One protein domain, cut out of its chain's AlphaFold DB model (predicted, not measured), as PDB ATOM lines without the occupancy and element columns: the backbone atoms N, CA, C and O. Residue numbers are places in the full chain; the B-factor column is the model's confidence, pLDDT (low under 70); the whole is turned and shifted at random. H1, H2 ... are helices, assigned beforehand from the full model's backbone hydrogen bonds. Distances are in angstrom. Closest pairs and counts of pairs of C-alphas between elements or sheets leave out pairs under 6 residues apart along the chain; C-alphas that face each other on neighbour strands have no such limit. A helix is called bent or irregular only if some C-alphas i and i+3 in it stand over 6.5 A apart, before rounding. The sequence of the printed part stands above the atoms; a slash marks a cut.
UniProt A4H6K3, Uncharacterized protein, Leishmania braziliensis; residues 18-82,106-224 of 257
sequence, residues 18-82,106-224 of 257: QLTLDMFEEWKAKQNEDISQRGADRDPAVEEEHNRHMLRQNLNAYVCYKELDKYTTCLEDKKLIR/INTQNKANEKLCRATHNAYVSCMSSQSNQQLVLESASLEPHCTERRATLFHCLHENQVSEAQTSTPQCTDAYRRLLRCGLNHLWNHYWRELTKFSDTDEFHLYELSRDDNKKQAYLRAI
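AT A GLANCE: This is residues 18 to 82 and 106 to 224 of the 257 residues of an uncharacterized protein of Leishmania braziliensis (UniProt A4H6K3). A flat, branched frame of helices: the long H8 runs through the middle, H7 folds back along its first part as a hairpin, and H2 and H6 pack on it. From there H3, H4 and H5 make one arm beyond H2 and H6, while H1 runs outward from H8 to H9, which turns a corner into H10. The printed part has 184 residues with ten named helices, H1 to H10 in order, and no named strand; the class is all helix. It is loose, with a radius of gyration of the C-alphas of 20.6 A and spans of 61 by 60 by 25 A.

IN THESE COORDINATES: H1, residues 18 to 37, begins at C-alpha 18 (28.731, -49.280, 119.458) and is 29.0 A long. H2 is residues 44 to 63, 26.9 A, and H3 residues 65 to 77, 18.2 A. After the cut come H4, residues 111 to 116, 8.6 A; H5, 118 to 128, 15.2 A; and H6, 131 to 143, 18.3 A. H7, residues 145 to 168, spans 32.4 A; it is irregular, with C-alphas 146 and 149 8.0 A apart, and has a kink of 61 degrees near residue 161. H8, residues 174 to 197, spans 34.3 A from C-alpha 174 (14.943, -9.298, 128.959). H9 is residues 201 to 212, 16.8 A, and H10 residues 214 to 224, 15.2 A, ending at C-alpha 224 (26.650, -32.844, 93.879).

HOW THE PARTS SIT: H8 is the hub, touching four helices. H2 touches it at a shallow tilt of 34.9 degrees, only just short of steep, the same way; the closest C-alphas, of Asn 51 and Arg 182, are 5.7 A apart. H6 touches H8 about perpendicular, at 87 degrees, with C-alphas of Ala 141 and Gly 184 closest at 3.9 A. H7, with residues 146 to 157 alone, touches H8 in a helical hairpin, at a shallow tilt of 28 degrees, opposite ways; the closest C-alphas are Leu 154 and Ala 176, 5.1 A. H1 touches H8 with residues 32 to 37 alone, Ser 36 and Cys 183 having the closest C-alphas at 4.3 A. H5 touches H2, Met 128 to Leu 59 closest at 6.7 A between C-alphas, and touches H3, Tyr 124 to Glu 67 closest at 4.9 A. H4 and H5 only just touch, only at the corner, with 3 pairs of C-alphas within 8 A and Glu 114 and His 121 closest at 5.8 A. H1 and H9 only just touch, with 3 pairs of C-alphas within 8 A, Phe 24 and Tyr 208 closest at 6.7 A, about perpendicular at 90 degrees. H9 and H10 touch only at the corner, the C-alphas of Leu 210 and Lys 217 closest at 4.9 A. Every O i to N i+4 pair is within hydrogen-bond range in H1 to H6 and H8 to H10; in H7 it is 16 of 20.

THE WHOLE: The two C-alphas farthest apart, of Gln 167 and Ala 223, are 63.0 A apart. Residues 83 to 105 are not printed, and C-alphas 82 and 106 are 11.7 A apart across the cut. Of the links printed whole, H1 to H2 is short and the others are tight. The mean pLDDT of the printed part is 88.6; residues 82, 106, 220 and 222 to 224 are under 70.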
ATOM      1  N   GLN A  18      29.328 -50.051 118.357       80.44
ATOM      2  CA  GLN A  18      28.731 -49.280 119.458       80.44
ATOM      3  C   GLN A  18      29.464 -47.950 119.686       80.44
ATOM      4  O   GLN A  18      28.827 -46.911 119.767       80.44
ATOM      5  N   LEU A  19      30.800 -47.963 119.632       82.25
ATOM      6  CA  LEU A  19      31.623 -46.753 119.712       82.25
ATOM      7  C   LEU A  19      31.241 -45.700 118.655       82.25
ATOM      8  O   LEU A  19      31.231 -44.508 118.937       82.25
ATOM      9  N   THR A  20      30.925 -46.127 117.429       81.44
ATOM     10  CA  THR A  20      30.532 -45.198 116.359       81.44
ATOM     11  C   THR A  20      29.162 -44.582 116.627       81.44
ATOM     12  O   THR A  20      28.958 -43.418 116.291       81.44
ATOM     13  N   LEU A  21      28.248 -45.347 117.230       82.88
ATOM     14  CA  LEU A  21      26.927 -44.865 117.636       82.88
ATOM     15  C   LEU A  21      27.031 -43.892 118.813       82.88
ATOM     16  O   LEU A  21      26.416 -42.835 118.764       82.88
ATOM     17  N   ASP A  22      27.867 -44.185 119.809       86.81
ATOM     18  CA  ASP A  22      28.079 -43.295 120.957       86.81
ATOM     19  C   ASP A  22      28.648 -41.938 120.499       86.81
ATOM     20  O   ASP A  22      28.120 -40.883 120.843       86.81
ATOM     21  N   MET A  23      29.652 -41.952 119.613       87.06
ATOM     22  CA  MET A  23      30.189 -40.723 119.010       87.06
ATOM     23  C   MET A  23      29.163 -39.973 118.144       87.06
ATOM     24  O   MET A  23      29.231 -38.750 118.016       87.06
ATOM     25  N   PHE A  24      28.226 -40.689 117.517       87.75
ATOM     26  CA  PHE A  24      27.138 -40.072 116.760       87.75
ATOM     27  C   PHE A  24      26.141 -39.365 117.686       87.75
ATOM     28  O   PHE A  24      25.730 -38.244 117.392       87.75
ATOM     29  N   GLU A  25      25.797 -39.965 118.827       89.06
ATOM     30  CA  GLU A  25      24.960 -39.322 119.846       89.06
ATOM     31  C   GLU A  25      25.632 -38.071 120.434       89.06
ATOM     32  O   GLU A  25      24.991 -37.023 120.545       89.06
ATOM     33  N   GLU A  26      26.935 -38.127 120.724       89.75
ATOM     34  CA  GLU A  26      27.708 -36.951 121.154       89.75
ATOM     35  C   GLU A  26      27.698 -35.842 120.095       89.75
ATOM     36  O   GLU A  26      27.502 -34.661 120.405       89.75
ATOM     37  N   TRP A  27      27.869 -36.213 118.825       91.75
ATOM     38  CA  TRP A  27      27.792 -35.270 117.717       91.75
ATOM     39  C   TRP A  27      26.400 -34.635 117.610       91.75
ATOM     40  O   TRP A  27      26.312 -33.415 117.461       91.75
ATOM     41  N   LYS A  28      25.318 -35.411 117.758       90.25
ATOM     42  CA  LYS A  28      23.943 -34.883 117.767       90.25
ATOM     43  C   LYS A  28      23.713 -33.915 118.922       90.25
ATOM     44  O   LYS A  28      23.150 -32.843 118.711       90.25
ATOM     45  N   ALA A  29      24.184 -34.249 120.123       90.75
ATOM     46  CA  ALA A  29      24.099 -33.354 121.275       90.75
ATOM     47  C   ALA A  29      24.819 -32.024 121.001       90.75
ATOM     48  O   ALA A  29      24.266 -30.954 121.258       90.75
ATOM     49  N   LYS A  30      26.008 -32.080 120.387       91.31
ATOM     50  CA  LYS A  30      26.735 -30.882 119.958       91.31
ATOM     51  C   LYS A  30      25.970 -30.085 118.898       91.31
ATOM     52  O   LYS A  30      25.886 -28.870 119.013       91.31
ATOM     53  N   GLN A  31      25.383 -30.744 117.897       91.38
ATOM     54  CA  GLN A  31      24.577 -30.062 116.880       91.38
ATOM     55  C   GLN A  31      23.347 -29.377 117.476       91.38
ATOM     56  O   GLN A  31      23.024 -28.260 117.076       91.38
ATOM     57  N   ASN A  32      22.686 -30.004 118.448       91.62
ATOM     58  CA  ASN A  32      21.575 -29.379 119.158       91.62
ATOM     59  C   ASN A  32      22.016 -28.098 119.868       91.62
ATOM     60  O   ASN A  32      21.328 -27.085 119.763       91.62
ATOM     61  N   GLU A  33      23.186 -28.098 120.506       92.69
ATOM     62  CA  GLU A  33      23.699 -26.880 121.129       92.69
ATOM     63  C   GLU A  33      24.126 -25.820 120.102       92.69
ATOM     64  O   GLU A  33      23.788 -24.645 120.249       92.69
ATOM     65  N   ASP A  34      24.766 -26.221 118.999       92.56
ATOM     66  CA  ASP A  34      25.109 -25.312 117.898       92.56
ATOM     67  C   ASP A  34      23.843 -24.645 117.305       92.56
ATOM     68  O   ASP A  34      23.847 -23.459 116.955       92.56
ATOM     69  N   ILE A  35      22.726 -25.380 117.218       93.56
ATOM     70  CA  ILE A  35      21.417 -24.842 116.814       93.56
ATOM     71  C   ILE A  35      20.902 -23.845 117.862       93.56
ATOM     72  O   ILE A  35      20.482 -22.742 117.499       93.56
ATOM     73  N   SER A  36      20.981 -24.180 119.150       93.00
ATOM     74  CA  SER A  36      20.548 -23.323 120.265       93.00
ATOM     75  C   SER A  36      21.307 -21.980 120.315       93.00
ATOM     76  O   SER A  36      20.782 -20.949 120.768       93.00
ATOM     77  N   GLN A  37      22.556 -21.968 119.841       91.44
ATOM     78  CA  GLN A  37      23.442 -20.802 119.827       91.44
ATOM     79  C   GLN A  37      23.477 -20.044 118.495       91.44
ATOM     80  O   GLN A  37      24.074 -18.970 118.430       91.44
ATOM     81  N   ARG A  38      22.833 -20.529 117.429       90.69
ATOM     82  CA  ARG A  38      22.851 -19.842 116.129       90.69
ATOM     83  C   ARG A  38      22.302 -18.415 116.239       90.69
ATOM     84  O   ARG A  38      21.206 -18.213 116.756       90.69
ATOM     85  N   GLY A  39      23.058 -17.444 115.727       84.12
ATOM     86  CA  GLY A  39      22.720 -16.020 115.840       84.12
ATOM     87  C   GLY A  39      22.986 -15.429 117.228       84.12
ATOM     88  O   GLY A  39      22.470 -14.361 117.541       84.12
ATOM     89  N   ALA A  40      23.745 -16.121 118.087       85.38
ATOM     90  CA  ALA A  40      24.233 -15.545 119.332       85.38
ATOM     91  C   ALA A  40      25.287 -14.474 119.048       85.38
ATOM     92  O   ALA A  40      26.313 -14.755 118.430       85.38
ATOM     93  N   ASP A  41      25.038 -13.273 119.555       89.25
ATOM     94  CA  ASP A  41      25.959 -12.146 119.494       89.25
ATOM     95  C   ASP A  41      26.066 -11.490 120.879       89.25
ATOM     96  O   ASP A  41      25.246 -11.732 121.768       89.25
ATOM     97  N   ARG A  42      27.118 -10.694 121.090       85.25
ATOM     98  CA  ARG A  42      27.267  -9.872 122.296       85.25
ATOM     99  C   ARG A  42      26.372  -8.635 122.249       85.25
ATOM    100  O   ARG A  42      26.025  -8.128 123.311       85.25
ATOM    101  N   ASP A  43      26.039  -8.149 121.056       88.31
ATOM    102  CA  ASP A  43      25.131  -7.027 120.848       88.31
ATOM    103  C   ASP A  43      23.659  -7.485 120.945       88.31
ATOM    104  O   ASP A  43      23.194  -8.271 120.110       88.31
ATOM    105  N   PRO A  44      22.879  -6.973 121.921       84.50
ATOM    106  CA  PRO A  44      21.462  -7.301 122.052       84.50
ATOM    107  C   PRO A  44      20.615  -6.921 120.830       84.50
ATOM    108  O   PRO A  44      19.582  -7.545 120.588       84.50
ATOM    109  N   ALA A  45      21.016  -5.902 120.062       88.38
ATOM    110  CA  ALA A  45      20.282  -5.480 118.872       88.38
ATOM    111  C   ALA A  45      20.354  -6.535 117.759       88.38
ATOM    112  O   ALA A  45      19.344  -6.806 117.107       88.38
ATOM    113  N   VAL A  46      21.517  -7.171 117.598       87.88
ATOM    114  CA  VAL A  46      21.745  -8.242 116.616       87.88
ATOM    115  C   VAL A  46      20.954  -9.496 116.994       87.88
ATOM    116  O   VAL A  46      20.318 -10.111 116.138       87.88
ATOM    117  N   GLU A  47      20.917  -9.846 118.283       87.19
ATOM    118  CA  GLU A  47      20.106 -10.970 118.769       87.19
ATOM    119  C   GLU A  47      18.605 -10.738 118.524       87.19
ATOM    120  O   GLU A  47      17.888 -11.633 118.073       87.19
ATOM    121  N   GLU A  48      18.123  -9.520 118.767       88.44
ATOM    122  CA  GLU A  48      16.729  -9.147 118.530       88.44
ATOM    123  C   GLU A  48      16.366  -9.168 117.034       88.44
ATOM    124  O   GLU A  48      15.262  -9.574 116.661       88.44
ATOM    125  N   GLU A  49      17.278  -8.739 116.159       90.62
ATOM    126  CA  GLU A  49      17.098  -8.823 114.709       90.62
ATOM    127  C   GLU A  49      17.048 -10.280 114.234       90.62
ATOM    128  O   GLU A  49      16.141 -10.653 113.483       90.62
ATOM    129  N   HIS A  50      17.951 -11.129 114.734       92.00
ATOM    130  CA  HIS A  50      17.936 -12.566 114.449       92.00
ATOM    131  C   HIS A  50      16.634 -13.219 114.919       92.00
ATOM    132  O   HIS A  50      16.001 -13.956 114.162       92.00
ATOM    133  N   ASN A  51      16.167 -12.904 116.128       93.12
ATOM    134  CA  ASN A  51      14.902 -13.423 116.647       93.12
ATOM    135  C   ASN A  51      13.711 -12.991 115.782       93.12
ATOM    136  O   ASN A  51      12.853 -13.813 115.458       93.12
ATOM    137  N   ARG A  52      13.674 -11.731 115.327       92.62
ATOM    138  CA  ARG A  52      12.647 -11.255 114.384       92.62
ATOM    139  C   ARG A  52      12.715 -11.977 113.042       92.62
ATOM    140  O   ARG A  52      11.673 -12.351 112.498       92.62
ATOM    141  N   HIS A  53      13.918 -12.202 112.521       92.44
ATOM    142  CA  HIS A  53      14.119 -12.976 111.302       92.44
ATOM    143  C   HIS A  53      13.580 -14.402 111.466       92.44
ATOM    144  O   HIS A  53      12.765 -14.853 110.661       92.44
ATOM    145  N   MET A  54      13.966 -15.094 112.536       93.75
ATOM    146  CA  MET A  54      13.544 -16.471 112.786       93.75
ATOM    147  C   MET A  54      12.049 -16.585 113.081       93.75
ATOM    148  O   MET A  54      11.414 -17.535 112.624       93.75
ATOM    149  N   LEU A  55      11.442 -15.611 113.765       94.50
ATOM    150  CA  LEU A  55       9.989 -15.532 113.919       94.50
ATOM    151  C   LEU A  55       9.299 -15.465 112.552       94.50
ATOM    152  O   LEU A  55       8.364 -16.220 112.293       94.50
ATOM    153  N   ARG A  56       9.792 -14.612 111.645       92.00
ATOM    154  CA  ARG A  56       9.266 -14.509 110.278       92.00
ATOM    155  C   ARG A  56       9.396 -15.833 109.521       92.00
ATOM    156  O   ARG A  56       8.446 -16.230 108.849       92.00
ATOM    157  N   GLN A  57      10.535 -16.518 109.639       91.00
ATOM    158  CA  GLN A  57      10.737 -17.826 109.006       91.00
ATOM    159  C   GLN A  57       9.750 -18.866 109.538       91.00
ATOM    160  O   GLN A  57       9.073 -19.524 108.753       91.00
ATOM    161  N   ASN A  58       9.591 -18.957 110.859       92.75
ATOM    162  CA  ASN A  58       8.645 -19.879 111.489       92.75
ATOM    163  C   ASN A  58       7.185 -19.566 111.116       92.75
ATOM    164  O   ASN A  58       6.411 -20.478 110.828       92.75
ATOM    165  N   LEU A  59       6.806 -18.287 111.038       92.56
ATOM    166  CA  LEU A  59       5.485 -17.880 110.551       92.56
ATOM    167  C   LEU A  59       5.262 -18.319 109.105       92.56
ATOM    168  O   LEU A  59       4.232 -18.917 108.808       92.56
ATOM    169  N   ASN A  60       6.221 -18.061 108.217       90.25
ATOM    170  CA  ASN A  60       6.150 -18.471 106.814       90.25
ATOM    171  C   ASN A  60       6.049 -19.990 106.653       90.25
ATOM    172  O   ASN A  60       5.315 -20.469 105.796       90.25
ATOM    173  N   ALA A  61       6.783 -20.729 107.475       84.69
ATOM    174  CA  ALA A  61       6.804 -22.181 107.488       84.69
ATOM    175  C   ALA A  61       5.481 -22.791 107.959       84.69
ATOM    176  O   ALA A  61       4.930 -23.694 107.330       84.69
ATOM    177  N   TYR A  62       4.977 -22.319 109.094       85.19
ATOM    178  CA  TYR A  62       3.979 -23.071 109.843       85.19
ATOM    179  C   TYR A  62       2.587 -22.448 109.768       85.19
ATOM    180  O   TYR A  62       1.615 -23.119 109.424       85.19
ATOM    181  N   VAL A  63       2.489 -21.149 110.055       90.88
ATOM    182  CA  VAL A  63       1.197 -20.473 110.242       90.88
ATOM    183  C   VAL A  63       0.689 -19.865 108.937       90.88
ATOM    184  O   VAL A  63      -0.433 -20.115 108.505       90.88
ATOM    185  N   CYS A  64       1.535 -19.080 108.278       92.25
ATOM    186  CA  CYS A  64       1.198 -18.282 107.107       92.25
ATOM    187  C   CYS A  64       1.573 -18.955 105.784       92.25
ATOM    188  O   CYS A  64       1.440 -18.326 104.734       92.25
ATOM    189  N   TYR A  65       1.988 -20.227 105.805       89.19
ATOM    190  CA  TYR A  65       2.475 -20.937 104.618       89.19
ATOM    191  C   TYR A  65       1.453 -20.944 103.472       89.19
ATOM    192  O   TYR A  65       1.819 -20.766 102.315       89.19
ATOM    193  N   LYS A  66       0.156 -21.098 103.780       91.38
ATOM    194  CA  LYS A  66      -0.910 -21.112 102.763       91.38
ATOM    195  C   LYS A  66      -1.066 -19.763 102.076       91.38
ATOM    196  O   LYS A  66      -1.271 -19.707 100.869       91.38
ATOM    197  N   GLU A  67      -1.003 -18.678 102.842       93.06
ATOM    198  CA  GLU A  67      -1.124 -17.332 102.279       93.06
ATOM    199  C   GLU A  67       0.147 -16.935 101.527       93.06
ATOM    200  O   GLU A  67       0.061 -16.308 100.473       93.06
ATOM    201  N   LEU A  68       1.312 -17.385 102.007       90.69
ATOM    202  CA  LEU A  68       2.578 -17.275 101.294       90.69
ATOM    203  C   LEU A  68       2.510 -17.979  99.930       90.69
ATOM    204  O   LEU A  68       2.846 -17.356  98.931       90.69
ATOM    205  N   ASP A  69       2.021 -19.219  99.877       89.81
ATOM    206  CA  ASP A  69       1.914 -20.020  98.648       89.81
ATOM    207  C   ASP A  69       0.943 -19.416  97.614       89.81
ATOM    208  O   ASP A  69       1.233 -19.323  96.418       89.81
ATOM    209  N   LYS A  70      -0.207 -18.904  98.067       91.94
ATOM    210  CA  LYS A  70      -1.132 -18.165  97.190       91.94
ATOM    211  C   LYS A  70      -0.502 -16.878  96.660       91.94
ATOM    212  O   LYS A  70      -0.735 -16.491  95.512       91.94
ATOM    213  N   TYR A  71       0.260 -16.181  97.500       92.06
ATOM    214  CA  TYR A  71       0.911 -14.939  97.111       92.06
ATOM    215  C   TYR A  71       2.055 -15.185  96.124       92.06
ATOM    216  O   TYR A  71       2.079 -14.528  95.083       92.06
ATOM    217  N   THR A  72       2.931 -16.162  96.375       88.88
ATOM    218  CA  THR A  72       3.986 -16.566  95.430       88.88
ATOM    219  C   THR A  72       3.401 -16.982  94.092       88.88
ATOM    220  O   THR A  72       3.869 -16.490  93.070       88.88
ATOM    221  N   THR A  73       2.333 -17.784  94.086       90.12
ATOM    222  CA  THR A  73       1.641 -18.194  92.853       90.12
ATOM    223  C   THR A  73       1.169 -16.979  92.046       90.12
ATOM    224  O   THR A  73       1.439 -16.879  90.853       90.12
ATOM    225  N   CYS A  74       0.552 -15.984  92.694       91.12
ATOM    226  CA  CYS A  74       0.156 -14.757  91.998       91.12
ATOM    227  C   CYS A  74       1.360 -13.982  91.436       91.12
ATOM    228  O   CYS A  74       1.314 -13.487  90.309       91.12
ATOM    229  N   LEU A  75       2.443 -13.859  92.209       88.88
ATOM    230  CA  LEU A  75       3.650 -13.165  91.754       88.88
ATOM    231  C   LEU A  75       4.286 -13.871  90.546       88.88
ATOM    232  O   LEU A  75       4.774 -13.194  89.639       88.88
ATOM    233  N   GLU A  76       4.259 -15.204  90.521       87.25
ATOM    234  CA  GLU A  76       4.710 -16.026  89.395       87.25
ATOM    235  C   GLU A  76       3.838 -15.789  88.154       87.25
ATOM    236  O   GLU A  76       4.366 -15.448  87.093       87.25
ATOM    237  N   ASP A  77       2.510 -15.854  88.290       89.44
ATOM    238  CA  ASP A  77       1.557 -15.622  87.193       89.44
ATOM    239  C   ASP A  77       1.718 -14.231  86.561       89.44
ATOM    240  O   ASP A  77       1.553 -14.039  85.352       89.44
ATOM    241  N   LYS A  78       2.057 -13.231  87.380       86.38
ATOM    242  CA  LYS A  78       2.306 -11.850  86.940       86.38
ATOM    243  C   LYS A  78       3.750 -11.600  86.504       86.38
ATOM    244  O   LYS A  78       4.074 -10.464  86.158       86.38
ATOM    245  N   LYS A  79       4.603 -12.632  86.487       85.31
ATOM    246  CA  LYS A  79       6.036 -12.568  86.140       85.31
ATOM    247  C   LYS A  79       6.824 -11.559  86.987       85.31
ATOM    248  O   LYS A  79       7.826 -11.011  86.533       85.31
ATOM    249  N   LEU A  80       6.363 -11.308  88.211       82.12
ATOM    250  CA  LEU A  80       7.023 -10.443  89.193       82.12
ATOM    251  C   LEU A  80       8.145 -11.180  89.922       82.12
ATOM    252  O   LEU A  80       9.110 -10.562  90.365       82.12
ATOM    253  N   ILE A  81       8.031 -12.505  89.995       80.62
ATOM    254  CA  ILE A  81       9.104 -13.420  90.373       80.62
ATOM    255  C   ILE A  81       9.192 -14.531  89.323       80.62
ATOM    256  O   ILE A  81       8.210 -14.839  88.647       80.62
ATOM    257  N   ARG A  82      10.371 -15.135  89.167       67.50
ATOM    258  CA  ARG A  82      10.535 -16.346  88.353       67.50
ATOM    259  C   ARG A  82      10.544 -17.556  89.272       67.50
ATOM    260  O   ARG A  82      11.391 -17.634  90.162       67.50
ATOM    261  N   ILE A 106      10.461 -12.625  99.797       69.94
ATOM    262  CA  ILE A 106       9.445 -11.872  99.072       69.94
ATOM    263  C   ILE A 106       9.431 -10.449  99.607       69.94
ATOM    264  O   ILE A 106       9.066 -10.201 100.759       69.94
ATOM    265  N   ASN A 107       9.794  -9.508  98.740       74.62
ATOM    266  CA  ASN A 107       9.687  -8.094  99.040       74.62
ATOM    267  C   ASN A 107       8.205  -7.681  99.056       74.62
ATOM    268  O   ASN A 107       7.586  -7.435  98.015       74.62
ATOM    269  N   THR A 108       7.638  -7.611 100.259       79.44
ATOM    270  CA  THR A 108       6.277  -7.127 100.514       79.44
ATOM    271  C   THR A 108       6.160  -5.604 100.429       79.44
ATOM    272  O   THR A 108       5.056  -5.095 100.337       79.44
ATOM    273  N   GLN A 109       7.259  -4.852 100.394       82.88
ATOM    274  CA  GLN A 109       7.223  -3.387 100.288       82.88
ATOM    275  C   GLN A 109       7.155  -2.890  98.834       82.88
ATOM    276  O   GLN A 109       7.035  -1.691  98.574       82.88
ATOM    277  N   ASN A 110       7.241  -3.794  97.855       84.81
ATOM    278  CA  ASN A 110       7.161  -3.430  96.449       84.81
ATOM    279  C   ASN A 110       5.712  -3.095  96.044       84.81
ATOM    280  O   ASN A 110       4.855  -3.974  95.945       84.81
ATOM    281  N   LYS A 111       5.467  -1.822  95.709       87.31
ATOM    282  CA  LYS A 111       4.151  -1.312  95.277       87.31
ATOM    283  C   LYS A 111       3.585  -2.012  94.036       87.31
ATOM    284  O   LYS A 111       2.369  -2.070  93.869       87.31
ATOM    285  N   ALA A 112       4.430  -2.530  93.141       86.19
ATOM    286  CA  ALA A 112       3.971  -3.277  91.970       86.19
ATOM    287  C   ALA A 112       3.386  -4.639  92.371       86.19
ATOM    288  O   ALA A 112       2.330  -5.020  91.862       86.19
ATOM    289  N   ASN A 113       4.021  -5.316  93.334       86.94
ATOM    290  CA  ASN A 113       3.540  -6.577  93.898       86.94
ATOM    291  C   ASN A 113       2.191  -6.378  94.591       86.94
ATOM    292  O   ASN A 113       1.229  -7.083  94.292       86.94
ATOM    293  N   GLU A 114       2.099  -5.358  95.446       90.62
ATOM    294  CA  GLU A 114       0.855  -4.980  96.118       90.62
ATOM    295  C   GLU A 114      -0.253  -4.635  95.107       90.62
ATOM    296  O   GLU A 114      -1.392  -5.070  95.250       90.62
ATOM    297  N   LYS A 115       0.052  -3.884  94.041       92.19
ATOM    298  CA  LYS A 115      -0.960  -3.483  93.053       92.19
ATOM    299  C   LYS A 115      -1.487  -4.665  92.236       92.19
ATOM    300  O   LYS A 115      -2.692  -4.741  92.004       92.19
ATOM    301  N   LEU A 116      -0.605  -5.546  91.766       90.88
ATOM    302  CA  LEU A 116      -0.959  -6.634  90.847       90.88
ATOM    303  C   LEU A 116      -1.475  -7.888  91.561       90.88
ATOM    304  O   LEU A 116      -2.255  -8.633  90.970       90.88
ATOM    305  N   CYS A 117      -1.088  -8.085  92.822       93.44
ATOM    306  CA  CYS A 117      -1.474  -9.221  93.658       93.44
ATOM    307  C   CYS A 117      -2.165  -8.780  94.955       93.44
ATOM    308  O   CYS A 117      -2.033  -9.437  95.980       93.44
ATOM    309  N   ARG A 118      -2.926  -7.677  94.930       94.44
ATOM    310  CA  ARG A 118      -3.483  -7.019  96.129       94.44
ATOM    311  C   ARG A 118      -4.173  -7.959  97.115       94.44
ATOM    312  O   ARG A 118      -3.917  -7.880  98.309       94.44
ATOM    313  N   ALA A 119      -5.054  -8.830  96.628       95.44
ATOM    314  CA  ALA A 119      -5.832  -9.709  97.497       95.44
ATOM    315  C   ALA A 119      -4.938 -10.704  98.256       95.44
ATOM    316  O   ALA A 119      -5.027 -10.802  99.477       95.44
ATOM    317  N   THR A 120      -4.044 -11.400  97.546       94.69
ATOM    318  CA  THR A 120      -3.127 -12.379  98.147       94.69
ATOM    319  C   THR A 120      -2.019 -11.703  98.954       94.69
ATOM    320  O   THR A 120      -1.658 -12.193 100.020       94.69
ATOM    321  N   HIS A 121      -1.552 -10.533  98.514       94.00
ATOM    322  CA  HIS A 121      -0.628  -9.679  99.254       94.00
ATOM    323  C   HIS A 121      -1.192  -9.285 100.625       94.00
ATOM    324  O   HIS A 121      -0.549  -9.521 101.643       94.00
ATOM    325  N   ASN A 122      -2.411  -8.735 100.661       94.69
ATOM    326  CA  ASN A 122      -3.048  -8.298 101.902       94.69
ATOM    327  C   ASN A 122      -3.293  -9.470 102.857       94.69
ATOM    328  O   ASN A 122      -3.059  -9.331 104.053       94.69
ATOM    329  N   ALA A 123      -3.726 -10.625 102.338       95.00
ATOM    330  CA  ALA A 123      -3.910 -11.829 103.144       95.00
ATOM    331  C   ALA A 123      -2.588 -12.295 103.777       95.00
ATOM    332  O   ALA A 123      -2.531 -12.542 104.982       95.00
ATOM    333  N   TYR A 124      -1.508 -12.338 102.989       94.12
ATOM    334  CA  TYR A 124      -0.182 -12.705 103.478       94.12
ATOM    335  C   TYR A 124       0.343 -11.712 104.522       94.12
ATOM    336  O   TYR A 124       0.698 -12.119 105.627       94.12
ATOM    337  N   VAL A 125       0.341 -10.410 104.219       93.25
ATOM    338  CA  VAL A 125       0.819  -9.373 105.147       93.25
ATOM    339  C   VAL A 125       0.001  -9.370 106.436       93.25
ATOM    340  O   VAL A 125       0.591  -9.352 107.512       93.25
ATOM    341  N   SER A 126      -1.328  -9.479 106.345       95.56
ATOM    342  CA  SER A 126      -2.203  -9.564 107.518       95.56
ATOM    343  C   SER A 126      -1.922 -10.803 108.366       95.56
ATOM    344  O   SER A 126      -2.004 -10.727 109.590       95.56
ATOM    345  N   CYS A 127      -1.600 -11.943 107.746       95.56
ATOM    346  CA  CYS A 127      -1.219 -13.143 108.484       95.56
ATOM    347  C   CYS A 127       0.098 -12.931 109.242       95.56
ATOM    348  O   CYS A 127       0.183 -13.260 110.426       95.56
ATOM    349  N   MET A 128       1.097 -12.344 108.576       92.94
ATOM    350  CA  MET A 128       2.428 -12.094 109.141       92.94
ATOM    351  C   MET A 128       2.415 -11.047 110.260       92.94
ATOM    352  O   MET A 128       3.175 -11.160 111.222       92.94
ATOM    353  N   SER A 129       1.557 -10.030 110.152       93.62
ATOM    354  CA  SER A 129       1.413  -8.973 111.158       93.62
ATOM    355  C   SER A 129       0.430  -9.317 112.279       93.62
ATOM    356  O   SER A 129       0.237  -8.506 113.180       93.62
ATOM    357  N   SER A 130      -0.235 -10.475 112.221       96.56
ATOM    358  CA  SER A 130      -1.206 -10.871 113.239       96.56
ATOM    359  C   SER A 130      -0.516 -11.137 114.576       96.56
ATOM    360  O   SER A 130       0.328 -12.031 114.686       96.56
ATOM    361  N   GLN A 131      -0.927 -10.402 115.613       95.94
ATOM    362  CA  GLN A 131      -0.409 -10.571 116.970       95.94
ATOM    363  C   GLN A 131      -0.669 -11.984 117.503       95.94
ATOM    364  O   GLN A 131       0.219 -12.573 118.112       95.94
ATOM    365  N   SER A 132      -1.842 -12.565 117.219       96.94
ATOM    366  CA  SER A 132      -2.170 -13.923 117.668       96.94
ATOM    367  C   SER A 132      -1.240 -14.967 117.047       96.94
ATOM    368  O   SER A 132      -0.816 -15.901 117.721       96.94
ATOM    369  N   ASN A 133      -0.886 -14.796 115.770       96.00
ATOM    370  CA  ASN A 133       0.006 -15.715 115.065       96.00
ATOM    371  C   ASN A 133       1.441 -15.594 115.575       96.00
ATOM    372  O   ASN A 133       2.115 -16.603 115.772       96.00
ATOM    373  N   GLN A 134       1.905 -14.364 115.802       96.06
ATOM    374  CA  GLN A 134       3.221 -14.113 116.382       96.06
ATOM    375  C   GLN A 134       3.321 -14.719 117.783       96.06
ATOM    376  O   GLN A 134       4.278 -15.432 118.072       96.06
ATOM    377  N   GLN A 135       2.305 -14.503 118.620       95.50
ATOM    378  CA  GLN A 135       2.253 -15.048 119.971       95.50
ATOM    379  C   GLN A 135       2.269 -16.581 119.972       95.50
ATOM    380  O   GLN A 135       3.063 -17.160 120.704       95.50
ATOM    381  N   LEU A 136       1.494 -17.236 119.101       95.75
ATOM    382  CA  LEU A 136       1.487 -18.698 118.978       95.75
ATOM    383  C   LEU A 136       2.890 -19.273 118.719       95.75
ATOM    384  O   LEU A 136       3.283 -20.272 119.325       95.75
ATOM    385  N   VAL A 137       3.655 -18.648 117.819       95.75
ATOM    386  CA  VAL A 137       5.021 -19.089 117.501       95.75
ATOM    387  C   VAL A 137       5.970 -18.835 118.673       95.75
ATOM    388  O   VAL A 137       6.770 -19.707 119.003       95.75
ATOM    389  N   LEU A 138       5.879 -17.673 119.323       95.50
ATOM    390  CA  LEU A 138       6.725 -17.330 120.472       95.50
ATOM    391  C   LEU A 138       6.447 -18.224 121.689       95.50
ATOM    392  O   LEU A 138       7.385 -18.664 122.352       95.50
ATOM    393  N   GLU A 139       5.181 -18.537 121.961       94.31
ATOM    394  CA  GLU A 139       4.785 -19.484 123.008       94.31
ATOM    395  C   GLU A 139       5.350 -20.873 122.717       94.31
ATOM    396  O   GLU A 139       6.020 -21.456 123.570       94.31
ATOM    397  N   SER A 140       5.178 -21.356 121.484       95.44
ATOM    398  CA  SER A 140       5.740 -22.638 121.048       95.44
ATOM    399  C   SER A 140       7.266 -22.660 121.200       95.44
ATOM    400  O   SER A 140       7.820 -23.627 121.717       95.44
ATOM    401  N   ALA A 141       7.948 -21.566 120.841       95.31
ATOM    402  CA  ALA A 141       9.398 -21.437 120.974       95.31
ATOM    403  C   ALA A 141       9.836 -21.506 122.444       95.31
ATOM    404  O   ALA A 141      10.787 -22.204 122.782       95.31
ATOM    405  N   SER A 142       9.121 -20.824 123.341       94.38
ATOM    406  CA  SER A 142       9.420 -20.850 124.778       94.38
ATOM    407  C   SER A 142       9.239 -22.235 125.415       94.38
ATOM    408  O   SER A 142       9.832 -22.536 126.457       94.38
ATOM    409  N   LEU A 143       8.422 -23.090 124.795       95.12
ATOM    410  CA  LEU A 143       8.099 -24.422 125.294       95.12
ATOM    411  C   LEU A 143       8.983 -25.534 124.713       95.12
ATOM    412  O   LEU A 143       8.922 -26.657 125.213       95.12
ATOM    413  N   GLU A 144       9.843 -25.212 123.748       95.31
ATOM    414  CA  GLU A 144      10.692 -26.163 123.034       95.31
ATOM    415  C   GLU A 144      11.541 -27.042 123.986       95.31
ATOM    416  O   GLU A 144      12.283 -26.505 124.821       95.31
ATOM    417  N   PRO A 145      11.468 -28.389 123.885       93.88
ATOM    418  CA  PRO A 145      12.118 -29.307 124.828       93.88
ATOM    419  C   PRO A 145      13.630 -29.113 124.979       93.88
ATOM    420  O   PRO A 145      14.152 -29.173 126.096       93.88
ATOM    421  N   HIS A 146      14.321 -28.816 123.875       94.25
ATOM    422  CA  HIS A 146      15.770 -28.598 123.845       94.25
ATOM    423  C   HIS A 146      16.212 -27.350 124.627       94.25
ATOM    424  O   HIS A 146      17.373 -27.226 125.001       94.25
ATOM    425  N   CYS A 147      15.285 -26.440 124.939       95.62
ATOM    426  CA  CYS A 147      15.566 -25.162 125.591       95.62
ATOM    427  C   CYS A 147      15.223 -25.154 127.091       95.62
ATOM    428  O   CYS A 147      15.098 -24.085 127.695       95.62
ATOM    429  N   THR A 148      15.071 -26.330 127.712       94.88
ATOM    430  CA  THR A 148      14.630 -26.468 129.112       94.88
ATOM    431  C   THR A 148      15.543 -25.741 130.105       94.88
ATOM    432  O   THR A 148      15.039 -25.070 131.004       94.88
ATOM    433  N   GLU A 149      16.865 -25.805 129.925       94.19
ATOM    434  CA  GLU A 149      17.822 -25.106 130.795       94.19
ATOM    435  C   GLU A 149      17.652 -23.581 130.714       94.19
ATOM    436  O   GLU A 149      17.500 -22.911 131.732       94.19
ATOM    437  N   ARG A 150      17.555 -23.031 129.497       94.62
ATOM    438  CA  ARG A 150      17.338 -21.590 129.275       94.62
ATOM    439  C   ARG A 150      16.000 -21.117 129.837       94.62
ATOM    440  O   ARG A 150      15.907 -20.010 130.366       94.62
ATOM    441  N   ARG A 151      14.965 -21.959 129.761       95.94
ATOM    442  CA  ARG A 151      13.664 -21.688 130.386       95.94
ATOM    443  C   ARG A 151      13.783 -21.640 131.909       95.94
ATOM    444  O   ARG A 151      13.214 -20.743 132.526       95.94
ATOM    445  N   ALA A 152      14.550 -22.549 132.508       96.25
ATOM    446  CA  ALA A 152      14.836 -22.509 133.940       96.25
ATOM    447  C   ALA A 152      15.608 -21.235 134.331       96.25
ATOM    448  O   ALA A 152      15.250 -20.601 135.320       96.25
ATOM    449  N   THR A 153      16.589 -20.801 133.527       95.94
ATOM    450  CA  THR A 153      17.308 -19.530 133.741       95.94
ATOM    451  C   THR A 153      16.364 -18.326 133.740       95.94
ATOM    452  O   THR A 153      16.467 -17.467 134.614       95.94
ATOM    453  N   LEU A 154      15.421 -18.266 132.794       95.38
ATOM    454  CA  LEU A 154      14.421 -17.200 132.756       95.38
ATOM    455  C   LEU A 154      13.551 -17.204 134.018       95.38
ATOM    456  O   LEU A 154      13.388 -16.160 134.643       95.38
ATOM    457  N   PHE A 155      13.012 -18.360 134.412       95.12
ATOM    458  CA  PHE A 155      12.172 -18.445 135.609       95.12
ATOM    459  C   PHE A 155      12.928 -18.106 136.888       95.12
ATOM    460  O   PHE A 155      12.366 -17.456 137.767       95.12
ATOM    461  N   HIS A 156      14.199 -18.489 136.976       96.56
ATOM    462  CA  HIS A 156      15.051 -18.096 138.086       96.56
ATOM    463  C   HIS A 156      15.216 -16.571 138.147       96.56
ATOM    464  O   HIS A 156      14.919 -15.979 139.181       96.56
ATOM    465  N   CYS A 157      15.551 -15.925 137.025       95.44
ATOM    466  CA  CYS A 157      15.660 -14.466 136.954       95.44
ATOM    467  C   CYS A 157      14.352 -13.760 137.356       95.44
ATOM    468  O   CYS A 157      14.380 -12.803 138.134       95.44
ATOM    469  N   LEU A 158      13.207 -14.233 136.845       93.62
ATOM    470  CA  LEU A 158      11.895 -13.651 137.150       93.62
ATOM    471  C   LEU A 158      11.560 -13.772 138.636       93.62
ATOM    472  O   LEU A 158      10.992 -12.851 139.218       93.62
ATOM    473  N   HIS A 159      11.927 -14.891 139.260       94.44
ATOM    474  CA  HIS A 159      11.724 -15.088 140.688       94.44
ATOM    475  C   HIS A 159      12.582 -14.130 141.524       94.44
ATOM    476  O   HIS A 159      12.068 -13.490 142.439       94.44
ATOM    477  N   GLU A 160      13.863 -13.976 141.181       95.56
ATOM    478  CA  GLU A 160      14.781 -13.076 141.890       95.56
ATOM    479  C   GLU A 160      14.376 -11.602 141.772       95.56
ATOM    480  O   GLU A 160      14.499 -10.839 142.731       95.56
ATOM    481  N   ASN A 161      13.851 -11.198 140.612       92.25
ATOM    482  CA  ASN A 161      13.524  -9.803 140.321       92.25
ATOM    483  C   ASN A 161      12.042  -9.456 140.512       92.25
ATOM    484  O   ASN A 161      11.667  -8.303 140.298       92.25
ATOM    485  N   GLN A 162      11.207 -10.394 140.971       90.81
ATOM    486  CA  GLN A 162       9.752 -10.233 141.075       90.81
ATOM    487  C   GLN A 162       9.336  -8.943 141.805       90.81
ATOM    488  O   GLN A 162       8.444  -8.223 141.359       90.81
ATOM    489  N   VAL A 163       9.989  -8.637 142.931       88.88
ATOM    490  CA  VAL A 163       9.691  -7.442 143.739       88.88
ATOM    491  C   VAL A 163      10.126  -6.162 143.020       88.88
ATOM    492  O   VAL A 163       9.396  -5.172 143.030       88.88
ATOM    493  N   SER A 164      11.293  -6.186 142.373       87.81
ATOM    494  CA  SER A 164      11.849  -5.041 141.644       87.81
ATOM    495  C   SER A 164      11.018  -4.704 140.403       87.81
ATOM    496  O   SER A 164      10.663  -3.543 140.185       87.81
ATOM    497  N   GLU A 165      10.627  -5.716 139.623       87.12
ATOM    498  CA  GLU A 165       9.769  -5.543 138.446       87.12
ATOM    499  C   GLU A 165       8.383  -5.015 138.837       87.12
ATOM    500  O   GLU A 165       7.877  -4.095 138.194       87.12
ATOM    501  N   ALA A 166       7.800  -5.511 139.938       86.19
ATOM    502  CA  ALA A 166       6.508  -5.036 140.438       86.19
ATOM    503  C   ALA A 166       6.536  -3.561 140.881       86.19
ATOM    504  O   ALA A 166       5.542  -2.853 140.731       86.19
ATOM    505  N   GLN A 167       7.662  -3.089 141.423       88.25
ATOM    506  CA  GLN A 167       7.805  -1.710 141.902       88.25
ATOM    507  C   GLN A 167       8.162  -0.723 140.789       88.25
ATOM    508  O   GLN A 167       7.707   0.419 140.808       88.25
ATOM    509  N   THR A 168       8.986  -1.142 139.831       85.50
ATOM    510  CA  THR A 168       9.554  -0.244 138.814       85.50
ATOM    511  C   THR A 168       8.854  -0.334 137.461       85.50
ATOM    512  O   THR A 168       9.031   0.558 136.637       85.50
ATOM    513  N   SER A 169       8.070  -1.393 137.207       82.50
ATOM    514  CA  SER A 169       7.526  -1.728 135.878       82.50
ATOM    515  C   SER A 169       8.595  -1.848 134.780       82.50
ATOM    516  O   SER A 169       8.278  -1.783 133.592       82.50
ATOM    517  N   THR A 170       9.868  -2.018 135.158       85.94
ATOM    518  CA  THR A 170      10.979  -2.197 134.217       85.94
ATOM    519  C   THR A 170      11.379  -3.671 134.159       85.94
ATOM    520  O   THR A 170      11.679  -4.242 135.208       85.94
ATOM    521  N   PRO A 171      11.392  -4.305 132.972       86.81
ATOM    522  CA  PRO A 171      11.711  -5.722 132.852       86.81
ATOM    523  C   PRO A 171      13.213  -5.956 133.069       86.81
ATOM    524  O   PRO A 171      14.044  -5.397 132.353       86.81
ATOM    525  N   GLN A 172      13.556  -6.806 134.033       89.44
ATOM    526  CA  GLN A 172      14.936  -7.130 134.412       89.44
ATOM    527  C   GLN A 172      15.459  -8.366 133.668       89.44
ATOM    528  O   GLN A 172      16.657  -8.506 133.446       89.44
ATOM    529  N   CYS A 173      14.561  -9.240 133.211       92.75
ATOM    530  CA  CYS A 173      14.918 -10.534 132.618       92.75
ATOM    531  C   CYS A 173      14.891 -10.568 131.083       92.75
ATOM    532  O   CYS A 173      14.752 -11.638 130.482       92.75
ATOM    533  N   THR A 174      15.031  -9.410 130.428       90.75
ATOM    534  CA  THR A 174      14.943  -9.298 128.959       90.75
ATOM    535  C   THR A 174      15.993 -10.138 128.236       90.75
ATOM    536  O   THR A 174      15.664 -10.815 127.266       90.75
ATOM    537  N   ASP A 175      17.228 -10.183 128.734       91.19
ATOM    538  CA  ASP A 175      18.297 -10.967 128.108       91.19
ATOM    539  C   ASP A 175      18.076 -12.476 128.247       91.19
ATOM    540  O   ASP A 175      18.268 -13.228 127.288       91.19
ATOM    541  N   ALA A 176      17.616 -12.937 129.414       92.88
ATOM    542  CA  ALA A 176      17.256 -14.341 129.611       92.88
ATOM    543  C   ALA A 176      16.100 -14.748 128.683       92.88
ATOM    544  O   ALA A 176      16.128 -15.821 128.078       92.88
ATOM    545  N   TYR A 177      15.119 -13.858 128.514       92.88
ATOM    546  CA  TYR A 177      13.993 -14.069 127.613       92.88
ATOM    547  C   TYR A 177      14.423 -14.126 126.140       92.88
ATOM    548  O   TYR A 177      14.057 -15.070 125.438       92.88
ATOM    549  N   ARG A 178      15.261 -13.189 125.674       91.94
ATOM    550  CA  ARG A 178      15.800 -13.194 124.300       91.94
ATOM    551  C   ARG A 178      16.557 -14.480 123.986       91.94
ATOM    552  O   ARG A 178      16.314 -15.089 122.943       91.94
ATOM    553  N   ARG A 179      17.390 -14.948 124.921       92.62
ATOM    554  CA  ARG A 179      18.157 -16.190 124.758       92.62
ATOM    555  C   ARG A 179      17.263 -17.421 124.713       92.62
ATOM    556  O   ARG A 179      17.572 -18.358 123.970       92.62
ATOM    557  N   LEU A 180      16.188 -17.451 125.501       95.50
ATOM    558  CA  LEU A 180      15.187 -18.515 125.430       95.50
ATOM    559  C   LEU A 180      14.504 -18.513 124.059       95.50
ATOM    560  O   LEU A 180      14.468 -19.552 123.401       95.50
ATOM    561  N   LEU A 181      14.029 -17.348 123.606       95.31
ATOM    562  CA  LEU A 181      13.381 -17.216 122.303       95.31
ATOM    563  C   LEU A 181      14.303 -17.620 121.154       95.31
ATOM    564  O   LEU A 181      13.864 -18.362 120.282       95.31
ATOM    565  N   ARG A 182      15.575 -17.208 121.170       95.25
ATOM    566  CA  ARG A 182      16.557 -17.612 120.154       95.25
ATOM    567  C   ARG A 182      16.656 -19.128 120.051       95.25
ATOM    568  O   ARG A 182      16.536 -19.679 118.961       95.25
ATOM    569  N   CYS A 183      16.853 -19.791 121.191       96.00
ATOM    570  CA  CYS A 183      16.930 -21.248 121.247       96.00
ATOM    571  C   CYS A 183      15.673 -21.881 120.639       96.00
ATOM    572  O   CYS A 183      15.772 -22.669 119.698       96.00
ATOM    573  N   GLY A 184      14.495 -21.470 121.113       96.62
ATOM    574  CA  GLY A 184      13.221 -22.022 120.666       96.62
ATOM    575  C   GLY A 184      12.956 -21.803 119.180       96.62
ATOM    576  O   GLY A 184      12.630 -22.739 118.460       96.62
ATOM    577  N   LEU A 185      13.152 -20.579 118.686       96.50
ATOM    578  CA  LEU A 185      12.920 -20.224 117.285       96.50
ATOM    579  C   LEU A 185      13.880 -20.950 116.331       96.50
ATOM    580  O   LEU A 185      13.471 -21.324 115.226       96.50
ATOM    581  N   ASN A 186      15.130 -21.173 116.747       96.06
ATOM    582  CA  ASN A 186      16.102 -21.948 115.977       96.06
ATOM    583  C   ASN A 186      15.711 -23.428 115.895       96.06
ATOM    584  O   ASN A 186      15.737 -24.008 114.805       96.06
ATOM    585  N   HIS A 187      15.329 -24.034 117.022       95.81
ATOM    586  CA  HIS A 187      14.934 -25.441 117.068       95.81
ATOM    587  C   HIS A 187      13.606 -25.702 116.357       95.81
ATOM    588  O   HIS A 187      13.536 -26.647 115.573       95.81
ATOM    589  N   LEU A 188      12.599 -24.841 116.529       94.44
ATOM    590  CA  LEU A 188      11.334 -24.937 115.795       94.44
ATOM    591  C   LEU A 188      11.553 -24.898 114.282       94.44
ATOM    592  O   LEU A 188      11.022 -25.738 113.554       94.44
ATOM    593  N   TRP A 189      12.386 -23.967 113.812       92.06
ATOM    594  CA  TRP A 189      12.719 -23.880 112.396       92.06
ATOM    595  C   TRP A 189      13.437 -25.140 111.904       92.06
ATOM    596  O   TRP A 189      13.108 -25.666 110.841       92.06
ATOM    597  N   ASN A 190      14.401 -25.648 112.677       91.06
ATOM    598  CA  ASN A 190      15.131 -26.864 112.332       91.06
ATOM    599  C   ASN A 190      14.210 -28.093 112.278       91.06
ATOM    600  O   ASN A 190      14.287 -28.868 111.327       91.06
ATOM    601  N   HIS A 191      13.314 -28.247 113.256       89.25
ATOM    602  CA  HIS A 191      12.314 -29.311 113.282       89.25
ATOM    603  C   HIS A 191      11.414 -29.242 112.047       89.25
ATOM    604  O   HIS A 191      11.274 -30.216 111.313       89.25
ATOM    605  N   TYR A 192      10.880 -28.058 111.750       83.00
ATOM    606  CA  TYR A 192      10.044 -27.859 110.576       83.00
ATOM    607  C   TYR A 192      10.775 -28.171 109.266       83.00
ATOM    608  O   TYR A 192      10.231 -28.844 108.390       83.00
ATOM    609  N   TRP A 193      12.017 -27.701 109.120       83.94
ATOM    610  CA  TRP A 193      12.816 -27.985 107.933       83.94
ATOM    611  C   TRP A 193      13.023 -29.491 107.753       83.94
ATOM    612  O   TRP A 193      12.848 -30.000 106.646       83.94
ATOM    613  N   ARG A 194      13.330 -30.223 108.829       83.69
ATOM    614  CA  ARG A 194      13.472 -31.684 108.784       83.69
ATOM    615  C   ARG A 194      12.180 -32.370 108.346       83.69
ATOM    616  O   ARG A 194      12.220 -33.189 107.430       83.69
ATOM    617  N   GLU A 195      11.043 -31.970 108.904       82.38
ATOM    618  CA  GLU A 195       9.730 -32.513 108.537       82.38
ATOM    619  C   GLU A 195       9.384 -32.254 107.063       82.38
ATOM    620  O   GLU A 195       8.999 -33.167 106.330       82.38
ATOM    621  N   LEU A 196       9.588 -31.023 106.581       75.12
ATOM    622  CA  LEU A 196       9.354 -30.677 105.176       75.12
ATOM    623  C   LEU A 196      10.218 -31.486 104.212       75.12
ATOM    624  O   LEU A 196       9.762 -31.888 103.140       75.12
ATOM    625  N   THR A 197      11.488 -31.659 104.565       77.62
ATOM    626  CA  THR A 197      12.469 -32.343 103.721       77.62
ATOM    627  C   THR A 197      12.424 -33.857 103.878       77.62
ATOM    628  O   THR A 197      13.088 -34.555 103.112       77.62
ATOM    629  N   LYS A 198      11.616 -34.367 104.822       79.56
ATOM    630  CA  LYS A 198      11.603 -35.775 105.240       79.56
ATOM    631  C   LYS A 198      13.006 -36.256 105.616       79.56
ATOM    632  O   LYS A 198      13.386 -37.379 105.290       79.56
ATOM    633  N   PHE A 199      13.778 -35.375 106.249       79.00
ATOM    634  CA  PHE A 199      15.144 -35.643 106.667       79.00
ATOM    635  C   PHE A 199      15.138 -36.672 107.794       79.00
ATOM    636  O   PHE A 199      14.567 -36.432 108.857       79.00
ATOM    637  N   SER A 200      15.752 -37.822 107.542       80.56
ATOM    638  CA  SER A 200      15.720 -38.976 108.438       80.56
ATOM    639  C   SER A 200      16.994 -39.106 109.274       80.56
ATOM    640  O   SER A 200      18.035 -38.539 108.941       80.56
ATOM    641  N   ASP A 201      16.952 -39.958 110.301       79.94
ATOM    642  CA  ASP A 201      18.133 -40.329 111.099       79.94
ATOM    643  C   ASP A 201      19.265 -40.910 110.240       79.94
ATOM    644  O   ASP A 201      20.445 -40.776 110.560       79.94
ATOM    645  N   THR A 202      18.919 -41.537 109.111       81.06
ATOM    646  CA  THR A 202      19.918 -42.042 108.164       81.06
ATOM    647  C   THR A 202      20.643 -40.892 107.469       81.06
ATOM    648  O   THR A 202      21.858 -40.954 107.294       81.06
ATOM    649  N   ASP A 203      19.933 -39.830 107.088       82.06
ATOM    650  CA  ASP A 203      20.544 -38.640 106.490       82.06
ATOM    651  C   ASP A 203      21.414 -37.901 107.521       82.06
ATOM    652  O   ASP A 203      22.511 -37.436 107.207       82.06
ATOM    653  N   GLU A 204      20.970 -37.861 108.778       84.62
ATOM    654  CA  GLU A 204      21.734 -37.297 109.890       84.62
ATOM    655  C   GLU A 204      23.039 -38.059 110.149       84.62
ATOM    656  O   GLU A 204      24.102 -37.452 110.298       84.62
ATOM    657  N   PHE A 205      22.987 -39.390 110.125       83.06
ATOM    658  CA  PHE A 205      24.175 -40.225 110.259       83.06
ATOM    659  C   PHE A 205      25.164 -40.015 109.101       83.06
ATOM    660  O   PHE A 205      26.373 -39.951 109.321       83.06
ATOM    661  N   HIS A 206      24.676 -39.832 107.871       80.81
ATOM    662  CA  HIS A 206      25.546 -39.483 106.746       80.81
ATOM    663  C   HIS A 206      26.209 -38.111 106.927       80.81
ATOM    664  O   HIS A 206      27.397 -37.975 106.630       80.81
ATOM    665  N   LEU A 207      25.496 -37.104 107.447       83.69
ATOM    666  CA  LEU A 207      26.111 -35.813 107.783       83.69
ATOM    667  C   LEU A 207      27.216 -35.967 108.829       83.69
ATOM    668  O   LEU A 207      28.284 -35.367 108.681       83.69
ATOM    669  N   TYR A 208      26.996 -36.806 109.840       84.88
ATOM    670  CA  TYR A 208      28.030 -37.150 110.808       84.88
ATOM    671  C   TYR A 208      29.254 -37.782 110.130       84.88
ATOM    672  O   TYR A 208      30.376 -37.319 110.350       84.88
ATOM    673  N   GLU A 209      29.070 -38.765 109.243       82.69
ATOM    674  CA  GLU A 209      30.192 -39.381 108.525       82.69
ATOM    675  C   GLU A 209      30.982 -38.371 107.677       82.69
ATOM    676  O   GLU A 209      32.214 -38.406 107.683       82.69
ATOM    677  N   LEU A 210      30.298 -37.449 106.990       82.31
ATOM    678  CA  LEU A 210      30.940 -36.380 106.215       82.31
ATOM    679  C   LEU A 210      31.677 -35.371 107.097       82.31
ATOM    680  O   LEU A 210      32.670 -34.790 106.665       82.31
ATOM    681  N   SER A 211      31.196 -35.135 108.319       82.25
ATOM    682  CA  SER A 211      31.856 -34.226 109.259       82.25
ATOM    683  C   SER A 211      33.177 -34.783 109.798       82.25
ATOM    684  O   SER A 211      34.045 -34.013 110.201       82.25
ATOM    685  N   ARG A 212      33.334 -36.113 109.787       83.38
ATOM    686  CA  ARG A 212      34.505 -36.820 110.322       83.38
ATOM    687  C   ARG A 212      35.550 -37.157 109.258       83.38
ATOM    688  O   ARG A 212      36.721 -37.305 109.594       83.38
ATOM    689  N   ASP A 213      35.135 -37.316 108.004       79.38
ATOM    690  CA  ASP A 213      35.992 -37.772 106.908       79.38
ATOM    691  C   ASP A 213      35.978 -36.776 105.740       79.38
ATOM    692  O   ASP A 213      35.049 -36.734 104.925       79.38
ATOM    693  N   ASP A 214      37.054 -35.993 105.634       78.06
ATOM    694  CA  ASP A 214      37.229 -35.009 104.566       78.06
ATOM    695  C   ASP A 214      37.260 -35.647 103.170       78.06
ATOM    696  O   ASP A 214      36.815 -35.018 102.210       78.06
ATOM    697  N   ASN A 215      37.701 -36.902 103.022       76.94
ATOM    698  CA  ASN A 215      37.665 -37.579 101.725       76.94
ATOM    699  C   ASN A 215      36.225 -37.897 101.321       76.94
ATOM    700  O   ASN A 215      35.845 -37.647 100.173       76.94
ATOM    701  N   LYS A 216      35.396 -38.374 102.261       74.00
ATOM    702  CA  LYS A 216      33.953 -38.555 102.022       74.00
ATOM    703  C   LYS A 216      33.272 -37.224 101.723       74.00
ATOM    704  O   LYS A 216      32.473 -37.147 100.792       74.00
ATOM    705  N   LYS A 217      33.626 -36.158 102.447       77.88
ATOM    706  CA  LYS A 217      33.137 -34.798 102.185       77.88
ATOM    707  C   LYS A 217      33.481 -34.326 100.777       77.88
ATOM    708  O   LYS A 217      32.597 -33.864 100.062       77.88
ATOM    709  N   GLN A 218      34.733 -34.474 100.345       73.81
ATOM    710  CA  GLN A 218      35.156 -34.109  98.992       73.81
ATOM    711  C   GLN A 218      34.471 -34.972  97.925       73.81
ATOM    712  O   GLN A 218      34.054 -34.444  96.899       73.81
ATOM    713  N   ALA A 219      34.296 -36.274  98.167       70.56
ATOM    714  CA  ALA A 219      33.566 -37.160  97.262       70.56
ATOM    715  C   ALA A 219      32.093 -36.746  97.120       70.56
ATOM    716  O   ALA A 219      31.582 -36.663  96.003       70.56
ATOM    717  N   TYR A 220      31.434 -36.412  98.230       69.44
ATOM    718  CA  TYR A 220      30.068 -35.900  98.231       69.44
ATOM    719  C   TYR A 220      29.962 -34.559  97.496       69.44
ATOM    720  O   TYR A 220      29.103 -34.399  96.628       69.44
ATOM    721  N   LEU A 221      30.869 -33.616  97.777       71.88
ATOM    722  CA  LEU A 221      30.915 -32.319  97.097       71.88
ATOM    723  C   LEU A 221      31.121 -32.475  95.589       71.88
ATOM    724  O   LEU A 221      30.440 -31.808  94.813       71.88
ATOM    725  N   ARG A 222      32.004 -33.382  95.158       69.94
ATOM    726  CA  ARG A 222      32.169 -33.712  93.737       69.94
ATOM    727  C   ARG A 222      30.872 -34.261  93.165       69.94
ATOM    728  O   ARG A 222      30.387 -33.712  92.189       69.94
ATOM    729  N   ALA A 223      30.256 -35.246  93.817       68.19
ATOM    730  CA  ALA A 223      29.017 -35.849  93.335       68.19
ATOM    731  C   ALA A 223      27.902 -34.811  93.117       68.19
ATOM    732  O   ALA A 223      27.243 -34.846  92.084       68.19
ATOM    733  N   ILE A 224      27.707 -33.859  94.031       68.38
ATOM    734  CA  ILE A 224      26.650 -32.844  93.879       68.38
ATOM    735  C   ILE A 224      27.007 -31.707  92.906       68.38
ATOM    736  O   ILE A 224      26.110 -30.976  92.495       68.38
TER     737      ILE A 224